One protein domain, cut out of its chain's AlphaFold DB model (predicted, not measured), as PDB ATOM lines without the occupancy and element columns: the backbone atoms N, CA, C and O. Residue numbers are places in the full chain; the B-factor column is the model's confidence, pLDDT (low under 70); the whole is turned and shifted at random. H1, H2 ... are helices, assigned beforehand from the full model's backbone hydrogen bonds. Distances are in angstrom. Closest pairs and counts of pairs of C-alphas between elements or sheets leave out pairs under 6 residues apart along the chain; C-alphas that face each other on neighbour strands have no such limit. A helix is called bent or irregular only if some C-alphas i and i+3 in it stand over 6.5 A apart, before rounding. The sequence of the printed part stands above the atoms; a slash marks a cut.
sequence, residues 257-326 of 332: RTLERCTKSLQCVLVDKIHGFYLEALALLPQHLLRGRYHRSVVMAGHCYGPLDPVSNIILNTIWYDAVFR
ATOM      1  N   ARG A 257      70.045  20.256  11.264       60.00
ATOM      2  CA  ARG A 257      69.981  21.566  11.934       60.00
ATOM      3  C   ARG A 257      69.082  22.559  11.206       60.00
ATOM      4  O   ARG A 257      68.530  23.466  11.825       60.00
ATOM      5  N   THR A 258      68.958  22.426   9.890       58.84
ATOM      6  CA  THR A 258      68.082  23.272   9.077       58.84
ATOM      7  C   THR A 258      66.625  22.872   9.284       58.84
ATOM      8  O   THR A 258      65.795  23.745   9.526       58.84
ATOM      9  N   LEU A 259      66.334  21.568   9.315       65.56
ATOM     10  CA  LEU A 259      65.006  21.059   9.662       65.56
ATOM     11  C   LEU A 259      64.596  21.483  11.084       65.56
ATOM     12  O   LEU A 259      63.479  21.949  11.287       65.56
ATOM     13  N   GLU A 260      65.519  21.404  12.046       68.00
ATOM     14  CA  GLU A 260      65.298  21.826  13.435       68.00
ATOM     15  C   GLU A 260      65.000  23.332  13.571       68.00
ATOM     16  O   GLU A 260      64.190  23.757  14.397       68.00
ATOM     17  N   ARG A 261      65.651  24.182  12.769       65.88
ATOM     18  CA  ARG A 261      65.347  25.622  12.763       65.88
ATOM     19  C   ARG A 261      63.954  25.899  12.216       65.88
ATOM     20  O   ARG A 261      63.268  26.757  12.768       65.88
ATOM     21  N   CYS A 262      63.532  25.165  11.188       69.69
ATOM     22  CA  CYS A 262      62.201  25.351  10.624       69.69
ATOM     23  C   CYS A 262      61.091  24.874  11.568       69.69
ATOM     24  O   CYS A 262      60.072  25.541  11.744       69.69
ATOM     25  N   THR A 263      61.308  23.758  12.269       74.44
ATOM     26  CA  THR A 263      60.359  23.283  13.285       74.44
ATOM     27  C   THR A 263      60.242  24.249  14.463       74.44
ATOM     28  O   THR A 263      59.135  24.475  14.949       74.44
ATOM     29  N   LYS A 264      61.339  24.896  14.876       79.31
ATOM     30  CA  LYS A 264      61.306  25.968  15.887       79.31
ATOM     31  C   LYS A 264      60.477  27.172  15.441       79.31
ATOM     32  O   LYS A 264      59.730  27.714  16.250       79.31
ATOM     33  N   SER A 265      60.572  27.568  14.170       81.62
ATOM     34  CA  SER A 265      59.766  28.658  13.607       81.62
ATOM     35  C   SER A 265      58.266  28.382  13.751       81.62
ATOM     36  O   SER A 265      57.524  29.174  14.336       81.62
ATOM     37  N   LEU A 266      57.843  27.194  13.312       82.62
ATOM     38  CA  LEU A 266      56.469  26.707  13.435       82.62
ATOM     39  C   LEU A 266      56.004  26.611  14.891       82.62
ATOM     40  O   LEU A 266      54.875  26.984  15.207       82.62
ATOM     41  N   GLN A 267      56.876  26.144  15.787       84.50
ATOM     42  CA  GLN A 267      56.576  26.056  17.211       84.50
ATOM     43  C   GLN A 267      56.304  27.437  17.821       84.50
ATOM     44  O   GLN A 267      55.335  27.577  18.564       84.50
ATOM     45  N   CYS A 268      57.105  28.458  17.493       84.81
ATOM     46  CA  CYS A 268      56.874  29.828  17.959       84.81
ATOM     47  C   CYS A 268      55.501  30.348  17.511       84.81
ATOM     48  O   CYS A 268      54.735  30.839  18.335       84.81
ATOM     49  N   VAL A 269      55.154  30.162  16.232       84.94
ATOM     50  CA  VAL A 269      53.849  30.582  15.690       84.94
ATOM     51  C   VAL A 269      52.694  29.855  16.378       84.94
ATOM     52  O   VAL A 269      51.676  30.467  16.700       84.94
ATOM     53  N   LEU A 270      52.838  28.553  16.631       85.88
ATOM     54  CA  LEU A 270      51.821  27.775  17.334       85.88
ATOM     55  C   LEU A 270      51.628  28.265  18.775       85.88
ATOM     56  O   LEU A 270      50.492  28.412  19.220       85.88
ATOM     57  N   VAL A 271      52.719  28.537  19.496       89.19
ATOM     58  CA  VAL A 271      52.662  29.061  20.868       89.19
ATOM     59  C   VAL A 271      52.003  30.440  20.905       89.19
ATOM     60  O   VAL A 271      51.143  30.659  21.756       89.19
ATOM     61  N   ASP A 272      52.320  31.328  19.962       86.12
ATOM     62  CA  ASP A 272      51.689  32.650  19.860       86.12
ATOM     63  C   ASP A 272      50.177  32.539  19.596       86.12
ATOM     64  O   ASP A 272      49.378  33.230  20.232       86.12
ATOM     65  N   LYS A 273      49.749  31.615  18.724       86.12
ATOM     66  CA  LYS A 273      48.319  31.338  18.492       86.12
ATOM     67  C   LYS A 273      47.623  30.806  19.740       86.12
ATOM     68  O   LYS A 273      46.550  31.285  20.098       86.12
ATOM     69  N   ILE A 274      48.242  29.840  20.420       89.81
ATOM     70  CA  ILE A 274      47.717  29.290  21.675       89.81
ATOM     71  C   ILE A 274      47.581  30.403  22.716       89.81
ATOM     72  O   ILE A 274      46.548  30.494  23.377       89.81
ATOM     73  N   HIS A 275      48.576  31.282  22.828       90.25
ATOM     74  CA  HIS A 275      48.513  32.443  23.708       90.25
ATOM     75  C   HIS A 275      47.325  33.359  23.374       90.25
ATOM     76  O   HIS A 275      46.609  33.773  24.284       90.25
ATOM     77  N   GLY A 276      47.058  33.603  22.088       88.06
ATOM     78  CA  GLY A 276      45.862  34.314  21.627       88.06
ATOM     79  C   GLY A 276      44.559  33.688  22.138       88.06
ATOM     80  O   GLY A 276      43.734  34.393  22.717       88.06
ATOM     81  N   PHE A 277      44.411  32.361  22.033       92.56
ATOM     82  CA  PHE A 277      43.241  31.652  22.572       92.56
ATOM     83  C   PHE A 277      43.100  31.811  24.092       92.56
ATOM     84  O   PHE A 277      41.989  31.953  24.600       92.56
ATOM     85  N   TYR A 278      44.213  31.829  24.831       94.06
ATOM     86  CA  TYR A 278      44.195  32.111  26.268       94.06
ATOM     87  C   TYR A 278      43.724  33.530  26.574       94.06
ATOM     88  O   TYR A 278      42.907  33.707  27.475       94.06
ATOM     89  N   LEU A 279      44.209  34.537  25.846       93.62
ATOM     90  CA  LEU A 279      43.772  35.921  26.038       93.62
ATOM     91  C   LEU A 279      42.272  36.077  25.766       93.62
ATOM     92  O   LEU A 279      41.577  36.721  26.551       93.62
ATOM     93  N   GLU A 280      41.764  35.441  24.711       93.06
ATOM     94  CA  GLU A 280      40.338  35.440  24.379       93.06
ATOM     95  C   GLU A 280      39.499  34.740  25.460       93.06
ATOM     96  O   GLU A 280      38.537  35.312  25.975       93.06
ATOM     97  N   ALA A 281      39.909  33.548  25.905       93.88
ATOM     98  CA  ALA A 281      39.228  32.823  26.977       93.88
ATOM     99  C   ALA A 281      39.206  33.611  28.300       93.88
ATOM    100  O   ALA A 281      38.190  33.650  28.999       93.88
ATOM    101  N   LEU A 282      40.317  34.271  28.644       93.50
ATOM    102  CA  LEU A 282      40.420  35.129  29.826       93.50
ATOM    103  C   LEU A 282      39.558  36.393  29.709       93.50
ATOM    104  O   LEU A 282      39.071  36.885  30.725       93.50
ATOM    105  N   ALA A 283      39.347  36.919  28.503       93.88
ATOM    106  CA  ALA A 283      38.437  38.039  28.285       93.88
ATOM    107  C   ALA A 283      36.963  37.635  28.470       93.88
ATOM    108  O   ALA A 283      36.169  38.439  28.960       93.88
ATOM    109  N   LEU A 284      36.605  36.392  28.125       94.81
ATOM    110  CA  LEU A 284      35.237  35.865  28.223       94.81
ATOM    111  C   LEU A 284      34.841  35.419  29.640       94.81
ATOM    112  O   LEU A 284      33.661  35.446  29.996       94.81
ATOM    113  N   LEU A 285      35.799  34.997  30.466       92.06
ATOM    114  CA  LEU A 285      35.524  34.557  31.835       92.06
ATOM    115  C   LEU A 285      35.176  35.744  32.764       92.06
ATOM    116  O   LEU A 285      35.788  36.813  32.676       92.06
ATOM    117  N   PRO A 286      34.247  35.582  33.733       92.50
ATOM    118  CA  PRO A 286      33.891  36.665  34.648       92.50
ATOM    119  C   PRO A 286      35.099  37.142  35.469       92.50
ATOM    120  O   PRO A 286      35.635  36.400  36.292       92.50
ATOM    121  N   GLN A 287      35.492  38.409  35.298       92.25
ATOM    122  CA  GLN A 287      36.709  39.002  35.884       92.25
ATOM    123  C   GLN A 287      36.826  38.819  37.408       92.25
ATOM    124  O   GLN A 287      37.902  38.530  37.934       92.25
ATOM    125  N   HIS A 288      35.713  38.952  38.134       90.75
ATOM    126  CA  HIS A 288      35.689  38.762  39.585       90.75
ATOM    127  C   HIS A 288      35.947  37.298  39.983       90.75
ATOM    128  O   HIS A 288      36.650  37.043  40.962       90.75
ATOM    129  N   LEU A 289      35.444  36.333  39.203       90.69
ATOM    130  CA  LEU A 289      35.711  34.912  39.420       90.69
ATOM    131  C   LEU A 289      37.123  34.544  38.989       90.69
ATOM    132  O   LEU A 289      37.767  33.798  39.711       90.69
ATOM    133  N   LEU A 290      37.641  35.092  37.890       89.69
ATOM    134  CA  LEU A 290      39.041  34.913  37.498       89.69
ATOM    135  C   LEU A 290      39.992  35.270  38.637       89.69
ATOM    136  O   LEU A 290      40.799  34.440  39.047       89.69
ATOM    137  N   ARG A 291      39.837  36.465  39.213       88.06
ATOM    138  CA  ARG A 291      40.693  36.933  40.311       88.06
ATOM    139  C   ARG A 291      40.468  36.140  41.597       88.06
ATOM    140  O   ARG A 291      41.431  35.711  42.222       88.06
ATOM    141  N   GLY A 292      39.214  35.908  41.982       86.44
ATOM    142  CA  GLY A 292      38.892  35.320  43.286       86.44
ATOM    143  C   GLY A 292      38.884  33.791  43.350       86.44
ATOM    144  O   GLY A 292      38.987  33.237  44.439       86.44
ATOM    145  N   ARG A 293      38.726  33.095  42.218       88.50
ATOM    146  CA  ARG A 293      38.362  31.668  42.202       88.50
ATOM    147  C   ARG A 293      39.029  30.860  41.087       88.50
ATOM    148  O   ARG A 293      39.630  29.831  41.363       88.50
ATOM    149  N   TYR A 294      38.959  31.322  39.843       93.00
ATOM    150  CA  TYR A 294      39.412  30.565  38.678       93.00
ATOM    151  C   TYR A 294      40.905  30.710  38.370       93.00
ATOM    152  O   TYR A 294      41.402  29.913  37.586       93.00
ATOM    153  N   HIS A 295      41.646  31.637  38.992       90.25
ATOM    154  CA  HIS A 295      43.091  31.806  38.753       90.25
ATOM    155  C   HIS A 295      43.864  30.481  38.864       90.25
ATOM    156  O   HIS A 295      44.639  30.140  37.972       90.25
ATOM    157  N   ARG A 296      43.611  29.689  39.919       91.31
ATOM    158  CA  ARG A 296      44.248  28.377  40.103       91.31
ATOM    159  C   ARG A 296      43.794  27.387  39.035       91.31
ATOM    160  O   ARG A 296      44.609  26.630  38.522       91.31
ATOM    161  N   SER A 297      42.506  27.382  38.716       93.56
ATOM    162  CA  SER A 297      41.911  26.422  37.787       93.56
ATOM    163  C   SER A 297      42.364  26.635  36.349       93.56
ATOM    164  O   SER A 297      42.672  25.660  35.671       93.56
ATOM    165  N   VAL A 298      42.500  27.892  35.915       93.94
ATOM    166  CA  VAL A 298      43.072  28.232  34.605       93.94
ATOM    167  C   VAL A 298      44.500  27.698  34.502       93.94
ATOM    168  O   VAL A 298      44.833  27.034  33.528       93.94
ATOM    169  N   VAL A 299      45.335  27.940  35.518       91.81
ATOM    170  CA  VAL A 299      46.749  27.523  35.508       91.81
ATOM    171  C   VAL A 299      46.900  26.002  35.554       91.81
ATOM    172  O   VAL A 299      47.774  25.452  34.892       91.81
ATOM    173  N   MET A 300      46.066  25.320  36.339       91.62
ATOM    174  CA  MET A 300      46.202  23.878  36.567       91.62
ATOM    175  C   MET A 300      45.560  23.021  35.479       91.62
ATOM    176  O   MET A 300      46.029  21.913  35.243       91.62
ATOM    177  N   ALA A 301      44.474  23.494  34.869       93.06
ATOM    178  CA  ALA A 301      43.663  22.664  33.987       93.06
ATOM    179  C   ALA A 301      43.062  23.405  32.797       93.06
ATOM    180  O   ALA A 301      42.420  22.757  31.983       93.06
ATOM    181  N   GLY A 302      43.250  24.719  32.654       92.50
ATOM    182  CA  GLY A 302      42.729  25.504  31.533       92.50
ATOM    183  C   GLY A 302      43.436  25.192  30.214       92.50
ATOM    184  O   GLY A 302      43.931  26.095  29.560       92.50
ATOM    185  N   HIS A 303      43.562  23.927  29.831       94.56
ATOM    186  CA  HIS A 303      44.205  23.504  28.600       94.56
ATOM    187  C   HIS A 303      43.291  23.731  27.395       94.56
ATOM    188  O   HIS A 303      42.074  23.590  27.490       94.56
ATOM    189  N   CYS A 304      43.899  24.032  26.250       91.81
ATOM    190  CA  CYS A 304      43.191  24.269  24.992       91.81
ATOM    191  C   CYS A 304      42.818  22.997  24.211       91.81
ATOM    192  O   CYS A 304      42.093  23.087  23.221       91.81
ATOM    193  N   TYR A 305      43.278  21.815  24.639       89.75
ATOM    194  CA  TYR A 305      42.898  20.546  24.015       89.75
ATOM    195  C   TYR A 305      41.506  20.092  24.476       89.75
ATOM    196  O   TYR A 305      41.099  20.335  25.614       89.75
ATOM    197  N   GLY A 306      40.797  19.388  23.597       89.12
ATOM    198  CA  GLY A 306      39.450  18.895  23.856       89.12
ATOM    199  C   GLY A 306      38.611  18.826  22.577       89.12
ATOM    200  O   GLY A 306      39.128  19.086  21.490       89.12
ATOM    201  N   PRO A 307      37.331  18.443  22.690       87.50
ATOM    202  CA  PRO A 307      36.444  18.261  21.544       87.50
ATOM    203  C   PRO A 307      35.870  19.573  20.980       87.50
ATOM    204  O   PRO A 307      35.259  19.540  19.916       87.50
ATOM    205  N   LEU A 308      36.011  20.700  21.688       90.56
ATOM    206  CA  LEU A 308      35.519  22.011  21.249       90.56
ATOM    207  C   LEU A 308      36.641  22.839  20.612       90.56
ATOM    208  O   LEU A 308      37.788  22.393  20.525       90.56
ATOM    209  N   ASP A 309      36.317  24.060  20.186       92.19
ATOM    210  CA  ASP A 309      37.339  25.031  19.804       92.19
ATOM    211  C   ASP A 309      38.277  25.355  20.995       92.19
ATOM    212  O   ASP A 309      37.889  25.193  22.161       92.19
ATOM    213  N   PRO A 310      39.521  25.803  20.732       92.88
ATOM    214  CA  PRO A 310      40.520  26.032  21.774       92.88
ATOM    215  C   PRO A 310      40.062  26.952  22.910       92.88
ATOM    216  O   PRO A 310      40.388  26.688  24.068       92.88
ATOM    217  N   VAL A 311      39.293  28.001  22.606       93.69
ATOM    218  CA  VAL A 311      38.810  28.979  23.591       93.69
ATOM    219  C   VAL A 311      37.756  28.335  24.491       93.69
ATOM    220  O   VAL A 311      37.874  28.384  25.719       93.69
ATOM    221  N   SER A 312      36.776  27.649  23.898       94.69
ATOM    222  CA  SER A 312      35.750  26.909  24.638       94.69
ATOM    223  C   SER A 312      36.344  25.808  25.522       94.69
ATOM    224  O   SER A 312      35.912  25.651  26.666       94.69
ATOM    225  N   ASN A 313      37.365  25.084  25.045       95.81
ATOM    226  CA  ASN A 313      38.071  24.078  25.847       95.81
ATOM    227  C   ASN A 313      38.742  24.708  27.078       95.81
ATOM    228  O   ASN A 313      38.580  24.192  28.184       95.81
ATOM    229  N   ILE A 314      39.437  25.845  26.924       96.94
ATOM    230  CA  ILE A 314      40.087  26.544  28.050       96.94
ATOM    231  C   ILE A 314      39.049  26.928  29.111       96.94
ATOM    232  O   ILE A 314      39.256  26.674  30.303       96.94
ATOM    233  N   ILE A 315      37.926  27.519  28.693       95.38
ATOM    234  CA  ILE A 315      36.845  27.954  29.590       95.38
ATOM    235  C   ILE A 315      36.233  26.754  30.315       95.38
ATOM    236  O   ILE A 315      36.115  26.761  31.543       95.38
ATOM    237  N   LEU A 316      35.863  25.711  29.570       96.12
ATOM    238  CA  LEU A 316      35.191  24.539  30.121       96.12
ATOM    239  C   LEU A 316      36.099  23.780  31.086       96.12
ATOM    240  O   LEU A 316      35.675  23.484  32.201       96.12
ATOM    241  N   ASN A 317      37.355  23.538  30.708       96.00
ATOM    242  CA  ASN A 317      38.311  22.849  31.569       96.00
ATOM    243  C   ASN A 317      38.597  23.652  32.851       96.00
ATOM    244  O   ASN A 317      38.685  23.079  33.937       96.00
ATOM    245  N   THR A 318      38.647  24.987  32.753       95.44
ATOM    246  CA  THR A 318      38.776  25.886  33.912       95.44
ATOM    247  C   THR A 318      37.597  25.745  34.879       95.44
ATOM    248  O   THR A 318      37.800  25.583  36.085       95.44
ATOM    249  N   ILE A 319      36.361  25.813  34.372       93.88
ATOM    250  CA  ILE A 319      35.143  25.722  35.194       93.88
ATOM    251  C   ILE A 319      35.009  24.324  35.800       93.88
ATOM    252  O   ILE A 319      34.684  24.192  36.980       93.88
ATOM    253  N   TRP A 320      35.279  23.288  35.005       93.50
ATOM    254  CA  TRP A 320      35.228  21.898  35.440       93.50
ATOM    255  C   TRP A 320      36.214  21.632  36.576       93.50
ATOM    256  O   TRP A 320      35.820  21.130  37.629       93.50
ATOM    257  N   TYR A 321      37.476  22.031  36.408       94.25
ATOM    258  CA  TYR A 321      38.495  21.816  37.428       94.25
ATOM    259  C   TYR A 321      38.186  22.582  38.714       94.25
ATOM    260  O   TYR A 321      38.339  22.036  39.807       94.25
ATOM    261  N   ASP A 322      37.697  23.820  38.598       92.75
ATOM    262  CA  ASP A 322      37.205  24.548  39.762       92.75
ATOM    263  C   ASP A 322      36.077  23.786  40.458       92.75
ATOM    264  O   ASP A 322      36.136  23.642  41.667       92.75
ATOM    265  N   ALA A 323      35.080  23.274  39.734       90.56
ATOM    266  CA  ALA A 323      33.941  22.584  40.334       90.56
ATOM    267  C   ALA A 323      34.338  21.294  41.075       90.56
ATOM    268  O   ALA A 323      33.796  21.033  42.150       90.56
ATOM    269  N   VAL A 324      35.276  20.519  40.522       90.81
ATOM    270  CA  VAL A 324      35.700  19.215  41.063       90.81
ATOM    271  C   VAL A 324      36.707  19.358  42.209       90.81
ATOM    272  O   VAL A 324      36.615  18.630  43.193       90.81
ATOM    273  N   PHE A 325      37.645  20.305  42.120       83.62
ATOM    274  CA  PHE A 325      38.783  20.418  43.045       83.62
ATOM    275  C   PHE A 325      38.725  21.670  43.930       83.62
ATOM    276  O   PHE A 325      39.759  22.276  44.237       83.62
ATOM    277  N   ARG A 326      37.519  22.080  44.345       71.19
ATOM    278  CA  ARG A 326      37.333  23.225  45.254       71.19
ATOM    279  C   ARG A 326      38.057  22.979  46.572       71.19
ATOM    280  O   ARG A 326      37.818  21.968  47.227       71.19
TER     281      ARG A 326
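Overview. This is residues 257 to 326 of the 332 residues of an uncharacterized protein of Oryza sativa subsp. indica (UniProt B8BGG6). One long helix, H1, reaches out of a small compact head: its residues 257 to 272 stick out as a free arm, while its later part joins two shorter helices, H2 and H3, in the head. Within the head, H2 and H3 pack on each other about at right angles, and the beginning of H3 packs on H1 near H1's last turns. The printed part has 70 residues with three named helices, in the order H1, H2, H3, and no named strand, and its class is all helix. As a whole it is loose, with a radius of gyration of the C-alphas of 14.6 A, and it spans 47 by 20 by 20 A, the long span being made by the arm.

Along the chain. Begin with the longest helix, H1, residues 257 to 284: find C-alpha 257 at (69.981, 21.566, 11.934), and from there the helix runs 41.0 A to C-alpha 284 at (35.237, 35.865, 28.223). After the two residues Leu 285 and Pro 286 you reach H2, residues 287 to 301, which measures 17.9 A from first to last C-alpha. H2 is irregular: look at C-alphas 292 and 295, which are 7.1 A apart, and take its line as a rough one. Eight residues further on, Pro 310 opens H3, residues 310 to 324, which runs 21.0 A to C-alpha 324 at (35.700, 19.215, 41.063). None of the three helices is bent.

Arrangement. Start from H1 and look at its residues 274 to 281, since with these alone it touches H3. H3 in turn touches H1 with its residues 310 to 315 alone. The closest C-alphas of the two are those of Ala 281 and Val 311, 5.1 A apart. H1 and H3 stand at a steep tilt of 62 degrees and run the same way, with their centres 20.7 A apart. From H3 go on to H2, which it touches with 15 pairs of C-alphas within 8 A. Their closest C-alphas are those of Val 298 and Thr 318, at 4.9 A. The lines of H2 and H3 are about perpendicular, at 86 degrees, and their centres are 10.0 A apart. H1 and H2 are close but not clearly touching, with one pair of C-alphas within 8 A, those of Leu 282 and Leu 290 at 7.8 A. These two run opposite ways at a shallow tilt of 33 degrees, only just short of steep. Along the backbone of H1 and H3, each O i to N i+4 pair is within hydrogen-bond range, while in H2 this holds for 7 of 11.

Size, cuts and confidence. Look for the two C-alphas farthest apart and you find those of Thr 258 and Arg 326, at 47.5 A; the first and last printed C-alphas, those of Arg 257 and Arg 326, are 46.7 A apart. Residues 257 to 272, which belong to H1, stand free. Without them the remaining 54 residues span 28 by 20 by 14 A, with a radius of gyration of 10.0 A. The printed part has no cut from residue 257 to residue 326. The link from H1 to H2 is tight, the link from H2 to H3, with eight residues, is short, and no link is long. The mean pLDDT of the printed part is 88.1, and you find values under 70 at residues 257 to 262, within the free stretch of H1. By element, the mean pLDDT is 83 for H1, 91 for H2 and 94 for H3.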